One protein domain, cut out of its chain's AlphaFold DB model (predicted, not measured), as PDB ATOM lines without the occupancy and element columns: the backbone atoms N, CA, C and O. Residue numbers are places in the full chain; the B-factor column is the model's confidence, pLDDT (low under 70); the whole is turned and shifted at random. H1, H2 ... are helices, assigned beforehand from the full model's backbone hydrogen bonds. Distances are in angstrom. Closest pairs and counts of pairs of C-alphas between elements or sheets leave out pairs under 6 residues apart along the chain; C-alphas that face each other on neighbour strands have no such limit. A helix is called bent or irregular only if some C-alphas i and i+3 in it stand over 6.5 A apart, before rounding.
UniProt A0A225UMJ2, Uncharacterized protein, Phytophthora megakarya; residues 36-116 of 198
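This is residues 36 to 116 of the 198 residues of an uncharacterized protein of Phytophthora megakarya (UniProt A0A225UMJ2). Helix H1 and the longer, kinked H2 cross nearly at right angles, and H3 packs on H1 with residues 102 to 107. A loop, residues 58 to 72, swings out between H1 and H2. The printed part has 81 residues with three named helices, H1, H2, H3 in order, and no named strand: all helix, compact, radius of gyration of the C-alphas 13.1 A, spans 36 by 29 by 24 A.

H1, residues 44 to 57, begins at C-alpha 44 (306.078, 286.118, 282.371) and is 19.8 A long. H2, residues 73 to 93, 28.6 A, has a kink of 57 degrees near residue 86 and is irregular, with C-alphas 85 and 88 7.6 A apart. H3, residues 98 to 109, 16.4 A, ends at C-alpha 109 (287.327, 291.232, 281.354).

H1, with residues 50 to 54 alone, touches H2, about perpendicular at 82 degrees; the closest C-alphas, Gln 54 and Ile 80, are 6.5 A apart. H1, with residues 53 to 57 alone, touches H3 at a steep tilt of 51 degrees, opposite ways; the closest C-alphas, Leu 56 and Cys 106, are 6.1 A apart. H2 and H3 only just touch, with 3 pairs of C-alphas within 8 A, the closest Lys 91 and Ala 100, 6.0 A. Every O i to N i+4 pair is within hydrogen-bond range in H1 and H3, and 15 of 17 in H2.

The farthest C-alphas, Arg 68 and Thr 115, are 39.1 A apart. The printed part has no cut; the link H1 to H2 is long, H2 to H3 tight. pLDDT is under 70 at residues 38 to 42 and 111 to 116.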
ATOM      1  N   VAL A  36     301.201 267.306 288.036       71.06
ATOM      2  CA  VAL A  36     300.385 268.509 288.155       71.06
ATOM      3  C   VAL A  36     301.055 269.569 287.296       71.06
ATOM      4  O   VAL A  36     302.210 269.903 287.535       71.06
ATOM      5  N   VAL A  37     300.339 270.067 286.287       70.50
ATOM      6  CA  VAL A  37     300.825 271.182 285.472       70.50
ATOM      7  C   VAL A  37     300.945 272.405 286.379       70.50
ATOM      8  O   VAL A  37     299.956 272.817 286.991       70.50
ATOM      9  N   ASP A  38     302.155 272.948 286.480       67.38
ATOM     10  CA  ASP A  38     302.426 274.192 287.188       67.38
ATOM     11  C   ASP A  38     302.629 275.331 286.184       67.38
ATOM     12  O   ASP A  38     303.229 275.160 285.126       67.38
ATOM     13  N   ILE A  39     302.123 276.509 286.532       65.56
ATOM     14  CA  ILE A  39     302.254 277.751 285.752       65.56
ATOM     15  C   ILE A  39     303.635 278.380 285.985       65.56
ATOM     16  O   ILE A  39     304.037 279.307 285.288       65.56
ATOM     17  N   GLY A  40     304.392 277.850 286.953       63.91
ATOM     18  CA  GLY A  40     305.756 278.244 287.286       63.91
ATOM     19  C   GLY A  40     306.697 278.419 286.095       63.91
ATOM     20  O   GLY A  40     307.496 279.354 286.117       63.91
ATOM     21  N   GLU A  41     306.561 277.571 285.077       64.31
ATOM     22  CA  GLU A  41     307.457 277.470 283.916       64.31
ATOM     23  C   GLU A  41     306.985 278.279 282.691       64.31
ATOM     24  O   GLU A  41     307.633 278.260 281.651       64.31
ATOM     25  N   ILE A  42     305.853 278.981 282.803       69.31
ATOM     26  CA  ILE A  42     305.217 279.722 281.706       69.31
ATOM     27  C   ILE A  42     305.793 281.148 281.592       69.31
ATOM     28  O   ILE A  42     306.157 281.757 282.604       69.31
ATOM     29  N   ASP A  43     305.837 281.693 280.365       77.31
ATOM     30  CA  ASP A  43     306.326 283.047 280.066       77.31
ATOM     31  C   ASP A  43     305.690 284.105 280.982       77.31
ATOM     32  O   ASP A  43     304.486 284.078 281.265       77.31
ATOM     33  N   HIS A  44     306.493 285.082 281.415       75.94
ATOM     34  CA  HIS A  44     306.078 286.118 282.371       75.94
ATOM     35  C   HIS A  44     304.810 286.871 281.946       75.94
ATOM     36  O   HIS A  44     303.935 287.107 282.773       75.94
ATOM     37  N   THR A  45     304.667 287.188 280.660       74.44
ATOM     38  CA  THR A  45     303.484 287.879 280.124       74.44
ATOM     39  C   THR A  45     302.230 287.017 280.248       74.44
ATOM     40  O   THR A  45     301.213 287.448 280.787       74.44
ATOM     41  N   THR A  46     302.296 285.757 279.820       76.62
ATOM     42  CA  THR A  46     301.186 284.805 279.962       76.62
ATOM     43  C   THR A  46     300.861 284.500 281.420       76.62
ATOM     44  O   THR A  46     299.695 284.305 281.756       76.62
ATOM     45  N   ARG A  47     301.860 284.526 282.306       80.06
ATOM     46  CA  ARG A  47     301.673 284.365 283.747       80.06
ATOM     47  C   ARG A  47     300.847 285.499 284.345       80.06
ATOM     48  O   ARG A  47     299.885 285.213 285.046       80.06
ATOM     49  N   GLU A  48     301.159 286.754 284.030       80.75
ATOM     50  CA  GLU A  48     300.394 287.912 284.517       80.75
ATOM     51  C   GLU A  48     298.928 287.854 284.072       80.75
ATOM     52  O   GLU A  48     298.011 288.085 284.865       80.75
ATOM     53  N   HIS A  49     298.682 287.471 282.816       81.31
ATOM     54  CA  HIS A  49     297.322 287.287 282.322       81.31
ATOM     55  C   HIS A  49     296.575 286.155 283.045       81.31
ATOM     56  O   HIS A  49     295.387 286.295 283.347       81.31
ATOM     57  N   LEU A  50     297.259 285.045 283.338       83.12
ATOM     58  CA  LEU A  50     296.689 283.925 284.087       83.12
ATOM     59  C   LEU A  50     296.407 284.299 285.541       83.12
ATOM     60  O   LEU A  50     295.350 283.940 286.049       83.12
ATOM     61  N   GLU A  51     297.294 285.047 286.194       84.75
ATOM     62  CA  GLU A  51     297.097 285.546 287.558       84.75
ATOM     63  C   GLU A  51     295.903 286.508 287.632       84.75
ATOM     64  O   GLU A  51     295.084 286.429 288.553       84.75
ATOM     65  N   HIS A  52     295.732 287.364 286.623       85.75
ATOM     66  CA  HIS A  52     294.574 288.248 286.537       85.75
ATOM     67  C   HIS A  52     293.266 287.470 286.313       85.75
ATOM     68  O   HIS A  52     292.270 287.702 287.004       85.75
ATOM     69  N   LEU A  53     293.271 286.489 285.406       87.19
ATOM     70  CA  LEU A  53     292.130 285.601 285.175       87.19
ATOM     71  C   LEU A  53     291.785 284.777 286.430       87.19
ATOM     72  O   LEU A  53     290.614 284.622 286.779       87.19
ATOM     73  N   GLN A  54     292.806 284.288 287.135       89.06
ATOM     74  CA  GLN A  54     292.694 283.556 288.394       89.06
ATOM     75  C   GLN A  54     292.033 284.419 289.475       89.06
ATOM     76  O   GLN A  54     291.132 283.939 290.162       89.06
ATOM     77  N   ALA A  55     292.422 285.690 289.597       88.19
ATOM     78  CA  ALA A  55     291.811 286.621 290.542       88.19
ATOM     79  C   ALA A  55     290.319 286.853 290.247       88.19
ATOM     80  O   ALA A  55     289.509 286.885 291.172       88.19
ATOM     81  N   LEU A  56     289.929 286.953 288.972       89.12
ATOM     82  CA  LEU A  56     288.525 287.126 288.579       89.12
ATOM     83  C   LEU A  56     287.684 285.872 288.867       89.12
ATOM     84  O   LEU A  56     286.600 285.969 289.456       89.12
ATOM     85  N   LEU A  57     288.193 284.694 288.494       89.50
ATOM     86  CA  LEU A  57     287.485 283.420 288.651       89.50
ATOM     87  C   LEU A  57     287.387 282.964 290.110       89.50
ATOM     88  O   LEU A  57     286.338 282.477 290.526       89.50
ATOM     89  N   TYR A  58     288.456 283.137 290.888       90.12
ATOM     90  CA  TYR A  58     288.561 282.624 292.258       90.12
ATOM     91  C   TYR A  58     288.452 283.710 293.334       90.12
ATOM     92  O   TYR A  58     288.782 283.466 294.495       90.12
ATOM     93  N   SER A  59     287.938 284.892 292.990       88.38
ATOM     94  CA  SER A  59     287.692 285.997 293.935       88.38
ATOM     95  C   SER A  59     286.839 285.603 295.148       88.38
ATOM     96  O   SER A  59     286.995 286.164 296.226       88.38
ATOM     97  N   SER A  60     285.952 284.615 295.005       88.12
ATOM     98  CA  SER A  60     285.092 284.123 296.090       88.12
ATOM     99  C   SER A  60     285.806 283.219 297.098       88.12
ATOM    100  O   SER A  60     285.282 282.991 298.187       88.12
ATOM    101  N   CYS A  61     286.974 282.681 296.743       87.81
ATOM    102  CA  CYS A  61     287.707 281.688 297.530       87.81
ATOM    103  C   CYS A  61     289.185 282.051 297.736       87.81
ATOM    104  O   CYS A  61     289.972 281.233 298.214       87.81
ATOM    105  N   THR A  62     289.564 283.285 297.405       87.56
ATOM    106  CA  THR A  62     290.895 283.851 297.633       87.56
ATOM    107  C   THR A  62     290.754 285.261 298.208       87.56
ATOM    108  O   THR A  62     289.761 285.941 297.964       87.56
ATOM    109  N   GLY A  63     291.719 285.707 299.017       85.00
ATOM    110  CA  GLY A  63     291.698 287.056 299.600       85.00
ATOM    111  C   GLY A  63     290.619 287.297 300.670       85.00
ATOM    112  O   GLY A  63     290.348 288.446 301.015       85.00
ATOM    113  N   LEU A  64     290.005 286.243 301.220       87.25
ATOM    114  CA  LEU A  64     289.035 286.348 302.310       87.25
ATOM    115  C   LEU A  64     289.720 286.713 303.633       87.25
ATOM    116  O   LEU A  64     290.865 286.329 303.883       87.25
ATOM    117  N   LYS A  65     288.977 287.401 304.514       90.19
ATOM    118  CA  LYS A  65     289.442 287.788 305.860       90.19
ATOM    119  C   LYS A  65     289.791 286.580 306.734       90.19
ATOM    120  O   LYS A  65     290.741 286.648 307.506       90.19
ATOM    121  N   ASP A  66     289.022 285.495 306.624       90.38
ATOM    122  CA  ASP A  66     289.337 284.231 307.294       90.38
ATOM    123  C   ASP A  66     290.253 283.397 306.394       90.38
ATOM    124  O   ASP A  66     289.827 282.833 305.383       90.38
ATOM    125  N   SER A  67     291.526 283.311 306.776       86.12
ATOM    126  CA  SER A  67     292.553 282.596 306.019       86.12
ATOM    127  C   SER A  67     292.297 281.095 305.898       86.12
ATOM    128  O   SER A  67     292.823 280.472 304.981       86.12
ATOM    129  N   ARG A  68     291.462 280.509 306.765       88.38
ATOM    130  CA  ARG A  68     291.121 279.076 306.731       88.38
ATOM    131  C   ARG A  68     290.171 278.717 305.592       88.38
ATOM    132  O   ARG A  68     290.088 277.551 305.222       88.38
ATOM    133  N   LEU A  69     289.453 279.707 305.059       86.94
ATOM    134  CA  LEU A  69     288.540 279.545 303.925       86.94
ATOM    135  C   LEU A  69     289.223 279.834 302.583       86.94
ATOM    136  O   LEU A  69     288.636 279.587 301.533       86.94
ATOM    137  N   ASN A  70     290.454 280.352 302.613       90.25
ATOM    138  CA  ASN A  70     291.201 280.664 301.406       90.25
ATOM    139  C   ASN A  70     291.800 279.400 300.794       90.25
ATOM    140  O   ASN A  70     292.523 278.639 301.442       90.25
ATOM    141  N   VAL A  71     291.555 279.222 299.503       90.31
ATOM    142  CA  VAL A  71     292.237 278.214 298.701       90.31
ATOM    143  C   VAL A  71     293.674 278.676 298.469       90.31
ATOM    144  O   VAL A  71     293.943 279.851 298.215       90.31
ATOM    145  N   SER A  72     294.627 277.749 298.585       88.81
ATOM    146  CA  SER A  72     296.039 278.082 298.382       88.81
ATOM    147  C   SER A  72     296.296 278.551 296.947       88.81
ATOM    148  O   SER A  72     295.770 277.964 295.999       88.81
ATOM    149  N   SER A  73     297.172 279.548 296.788       85.00
ATOM    150  CA  SER A  73     297.524 280.085 295.466       85.00
ATOM    151  C   SER A  73     298.008 278.989 294.506       85.00
ATOM    152  O   SER A  73     297.529 278.918 293.382       85.00
ATOM    153  N   LYS A  74     298.828 278.040 294.990       85.81
ATOM    154  CA  LYS A  74     299.306 276.888 294.202       85.81
ATOM    155  C   LYS A  74     298.168 276.041 293.630       85.81
ATOM    156  O   LYS A  74     298.220 275.651 292.471       85.81
ATOM    157  N   VAL A  75     297.134 275.772 294.430       87.25
ATOM    158  CA  VAL A  75     295.967 274.997 293.977       87.25
ATOM    159  C   VAL A  75     295.211 275.763 292.900       87.25
ATOM    160  O   VAL A  75     294.887 275.189 291.866       87.25
ATOM    161  N   CYS A  76     294.973 277.057 293.100       88.19
ATOM    162  CA  CYS A  76     294.319 277.888 292.094       88.19
ATOM    163  C   CYS A  76     295.146 277.990 290.796       88.19
ATOM    164  O   CYS A  76     294.563 277.930 289.716       88.19
ATOM    165  N   SER A  77     296.481 278.055 290.881       85.94
ATOM    166  CA  SER A  77     297.375 278.017 289.717       85.94
ATOM    167  C   SER A  77     297.284 276.680 288.972       85.94
ATOM    168  O   SER A  77     297.159 276.653 287.752       85.94
ATOM    169  N   SER A  78     297.250 275.549 289.674       85.44
ATOM    170  CA  SER A  78     297.019 274.264 289.006       85.44
ATOM    171  C   SER A  78     295.640 274.219 288.341       85.44
ATOM    172  O   SER A  78     295.527 273.828 287.181       85.44
ATOM    173  N   LEU A  79     294.583 274.656 289.034       88.38
ATOM    174  CA  LEU A  79     293.223 274.641 288.490       88.38
ATOM    175  C   LEU A  79     293.089 275.510 287.234       88.38
ATOM    176  O   LEU A  79     292.481 275.055 286.266       88.38
ATOM    177  N   ILE A  80     293.682 276.709 287.211       88.00
ATOM    178  CA  ILE A  80     293.618 277.580 286.032       88.00
ATOM    179  C   ILE A  80     294.433 277.012 284.860       88.00
ATOM    180  O   ILE A  80     293.968 277.077 283.724       88.00
ATOM    181  N   ALA A  81     295.566 276.345 285.115       85.12
ATOM    182  CA  ALA A  81     296.331 275.648 284.075       85.12
ATOM    183  C   ALA A  81     295.514 274.530 283.407       85.12
ATOM    184  O   ALA A  81     295.450 274.437 282.178       85.12
ATOM    185  N   TYR A  82     294.849 273.699 284.216       85.88
ATOM    186  CA  TYR A  82     293.956 272.654 283.714       85.88
ATOM    187  C   TYR A  82     292.760 273.248 282.971       85.88
ATOM    188  O   TYR A  82     292.409 272.765 281.893       85.88
ATOM    189  N   LEU A  83     292.160 274.310 283.509       87.00
ATOM    190  CA  LEU A  83     291.031 274.973 282.877       87.00
ATOM    191  C   LEU A  83     291.411 275.468 281.484       87.00
ATOM    192  O   LEU A  83     290.740 275.094 280.534       87.00
ATOM    193  N   VAL A  84     292.511 276.209 281.337       84.12
ATOM    194  CA  VAL A  84     292.970 276.726 280.037       84.12
ATOM    195  C   VAL A  84     293.287 275.594 279.059       84.12
ATOM    196  O   VAL A  84     292.840 275.632 277.914       84.12
ATOM    197  N   ARG A  85     293.979 274.539 279.511       83.56
ATOM    198  CA  ARG A  85     294.343 273.394 278.658       83.56
ATOM    199  C   ARG A  85     293.129 272.663 278.084       83.56
ATOM    200  O   ARG A  85     293.163 272.216 276.939       83.56
ATOM    201  N   TYR A  86     292.070 272.511 278.875       84.81
ATOM    202  CA  TYR A  86     290.889 271.731 278.495       84.81
ATOM    203  C   TYR A  86     289.665 272.591 278.156       84.81
ATOM    204  O   TYR A  86     288.634 272.046 277.765       84.81
ATOM    205  N   TYR A  87     289.774 273.921 278.221       85.38
ATOM    206  CA  TYR A  87     288.660 274.843 278.006       85.38
ATOM    207  C   TYR A  87     287.987 274.641 276.647       85.38
ATOM    208  O   TYR A  87     286.762 274.586 276.562       85.38
ATOM    209  N   HIS A  88     288.780 274.445 275.590       85.00
ATOM    210  CA  HIS A  88     288.260 274.191 274.246       85.00
ATOM    211  C   HIS A  88     287.322 272.979 274.194       85.00
ATOM    212  O   HIS A  88     286.310 273.018 273.499       85.00
ATOM    213  N   HIS A  89     287.612 271.933 274.973       84.50
ATOM    214  CA  HIS A  89     286.757 270.750 275.060       84.50
ATOM    215  C   HIS A  89     285.467 271.054 275.825       84.50
ATOM    216  O   HIS A  89     284.391 270.664 275.381       84.50
ATOM    217  N   VAL A  90     285.553 271.795 276.938       85.31
ATOM    218  CA  VAL A  90     284.375 272.221 277.714       85.31
ATOM    219  C   VAL A  90     283.437 273.064 276.848       85.31
ATOM    220  O   VAL A  90     282.237 272.798 276.803       85.31
ATOM    221  N   LYS A  91     283.992 274.017 276.093       87.12
ATOM    222  CA  LYS A  91     283.235 274.873 275.176       87.12
ATOM    223  C   LYS A  91     282.613 274.089 274.015       87.12
ATOM    224  O   LYS A  91     281.484 274.377 273.634       87.12
ATOM    225  N   ALA A  92     283.320 273.100 273.465       87.38
ATOM    226  CA  ALA A  92     282.797 272.258 272.388       87.38
ATOM    227  C   ALA A  92     281.649 271.345 272.852       87.38
ATOM    228  O   ALA A  92     280.722 271.090 272.086       87.38
ATOM    229  N   LEU A  93     281.704 270.859 274.095       89.94
ATOM    230  CA  LEU A  93     280.683 269.978 274.660       89.94
ATOM    231  C   LEU A  93     279.423 270.735 275.088       89.94
ATOM    232  O   LEU A  93     278.314 270.263 274.843       89.94
ATOM    233  N   ALA A  94     279.582 271.879 275.755       87.75
ATOM    234  CA  ALA A  94     278.464 272.640 276.300       87.75
ATOM    235  C   ALA A  94     278.790 274.147 276.338       87.75
ATOM    236  O   ALA A  94     279.232 274.652 277.374       87.75
ATOM    237  N   PRO A  95     278.558 274.884 275.235       86.88
ATOM    238  CA  PRO A  95     278.885 276.310 275.154       86.88
ATOM    239  C   PRO A  95     278.034 277.171 276.100       86.88
ATOM    240  O   PRO A  95     278.532 278.138 276.660       86.88
ATOM    241  N   GLU A  96     276.788 276.766 276.355       89.38
ATOM    242  CA  GLU A  96     275.852 277.475 277.244       89.38
ATOM    243  C   GLU A  96     275.992 277.065 278.720       89.38
ATOM    244  O   GLU A  96     275.188 277.449 279.572       89.38
ATOM    245  N   ALA A  97     276.980 276.227 279.057       89.75
ATOM    246  CA  ALA A  97     277.180 275.824 280.439       89.75
ATOM    247  C   ALA A  97     277.593 277.041 281.290       89.75
ATOM    248  O   ALA A  97     278.427 277.835 280.851       89.75
ATOM    249  N   PRO A  98     277.122 277.156 282.548       89.62
ATOM    250  CA  PRO A  98     277.495 278.263 283.433       89.62
ATOM    251  C   PRO A  98     279.009 278.453 283.584       89.62
ATOM    252  O   PRO A  98     279.489 279.577 283.693       89.62
ATOM    253  N   ILE A  99     279.770 277.354 283.551       87.62
ATOM    254  CA  ILE A  99     281.234 277.389 283.590       87.62
ATOM    255  C   ILE A  99     281.835 278.010 282.324       87.62
ATOM    256  O   ILE A  99     282.780 278.782 282.433       87.62
ATOM    257  N   ALA A 100     281.287 277.713 281.144       87.81
ATOM    258  CA  ALA A 100     281.761 278.273 279.885       87.81
ATOM    259  C   ALA A 100     281.468 279.776 279.843       87.81
ATOM    260  O   ALA A 100     282.401 280.563 279.717       87.81
ATOM    261  N   MET A 101     280.219 280.179 280.107       89.62
ATOM    262  CA  MET A 101     279.831 281.596 280.163       89.62
ATOM    263  C   MET A 101     280.704 282.395 281.135       89.62
ATOM    264  O   MET A 101     281.259 283.429 280.769       89.62
ATOM    265  N   ARG A 102     280.907 281.883 282.358       89.44
ATOM    266  CA  ARG A 102     281.715 282.577 283.367       89.44
ATOM    267  C   ARG A 102     283.174 282.734 282.946       89.44
ATOM    268  O   ARG A 102     283.790 283.758 283.239       89.44
ATOM    269  N   VAL A 103     283.744 281.727 282.290       89.12
ATOM    270  CA  VAL A 103     285.122 281.795 281.797       89.12
ATOM    271  C   VAL A 103     285.232 282.794 280.646       89.12
ATOM    272  O   VAL A 103     286.191 283.558 280.626       89.12
ATOM    273  N   GLU A 104     284.246 282.890 279.752       87.75
ATOM    274  CA  GLU A 104     284.240 283.910 278.688       87.75
ATOM    275  C   GLU A 104     284.103 285.332 279.222       87.75
ATOM    276  O   GLU A 104     284.860 286.213 278.811       87.75
ATOM    277  N   GLU A 105     283.210 285.554 280.185       88.38
ATOM    278  CA  GLU A 105     283.094 286.832 280.895       88.38
ATOM    279  C   GLU A 105     284.425 287.230 281.550       88.38
ATOM    280  O   GLU A 105     284.870 288.373 281.442       88.38
ATOM    281  N   CYS A 106     285.116 286.283 282.194       86.88
ATOM    282  CA  CYS A 106     286.394 286.576 282.840       86.88
ATOM    283  C   CYS A 106     287.530 286.777 281.825       86.88
ATOM    284  O   CYS A 106     288.372 287.646 282.031       86.88
ATOM    285  N   MET A 107     287.560 286.031 280.716       83.94
ATOM    286  CA  MET A 107     288.563 286.208 279.655       83.94
ATOM    287  C   MET A 107     288.383 287.531 278.902       83.94
ATOM    288  O   MET A 107     289.370 288.181 278.551       83.94
ATOM    289  N   THR A 108     287.139 287.954 278.670       83.00
ATOM    290  CA  THR A 108     286.835 289.266 278.079       83.00
ATOM    291  C   THR A 108     287.215 290.400 279.032       83.00
ATOM    292  O   THR A 108     287.890 291.338 278.609       83.00
ATOM    293  N   ALA A 109     286.898 290.280 280.327       81.12
ATOM    294  CA  ALA A 109     287.327 291.232 281.354       81.12
ATOM    295  C   ALA A 109     288.860 291.304 281.494       81.12
ATOM    296  O   ALA A 109     289.418 292.394 281.612       81.12
ATOM    297  N   ALA A 110     289.549 290.163 281.395       73.69
ATOM    298  CA  ALA A 110     291.007 290.074 281.440       73.69
ATOM    299  C   ALA A 110     291.709 290.553 280.154       73.69
ATOM    300  O   ALA A 110     292.936 290.488 280.072       73.69
ATOM    301  N   ARG A 111     290.950 291.017 279.144       65.94
ATOM    302  CA  ARG A 111     291.443 291.404 277.806       65.94
ATOM    303  C   ARG A 111     292.252 290.306 277.108       65.94
ATOM    304  O   ARG A 111     293.057 290.588 276.229       65.94
ATOM    305  N   LEU A 112     291.999 289.048 277.466       64.69
ATOM    306  CA  LEU A 112     292.560 287.877 276.791       64.69
ATOM    307  C   LEU A 112     291.852 287.591 275.460       64.69
ATOM    308  O   LEU A 112     292.346 286.821 274.642       64.69
ATOM    309  N   VAL A 113     290.702 288.227 275.217       58.75
ATOM    310  CA  VAL A 113     289.997 288.176 273.933       58.75
ATOM    311  C   VAL A 113     290.417 289.360 273.068       58.75
ATOM    312  O   VAL A 113     289.741 290.381 272.971       58.75
ATOM    313  N   SER A 114     291.555 289.213 272.408       44.12
ATOM    314  CA  SER A 114     291.731 289.645 271.021       44.12
ATOM    315  C   SER A 114     292.919 288.876 270.467       44.12
ATOM    316  O   SER A 114     293.989 288.877 271.066       44.12
ATOM    317  N   THR A 115     292.729 288.271 269.296       38.00
ATOM    318  CA  THR A 115     293.654 287.366 268.593       38.00
ATOM    319  C   THR A 115     293.588 285.921 269.099       38.00
ATOM    320  O   THR A 115     293.822 285.692 270.278       38.00
ATOM    321  N   PRO A 116     293.291 284.922 268.244       35.59
ATOM    322  CA  PRO A 116     293.638 283.544 268.559       35.59
ATOM    323  C   PRO A 116     295.166 283.500 268.684       35.59
ATOM    324  O   PRO A 116     295.843 283.712 267.673       35.59
TER     325      PRO A 116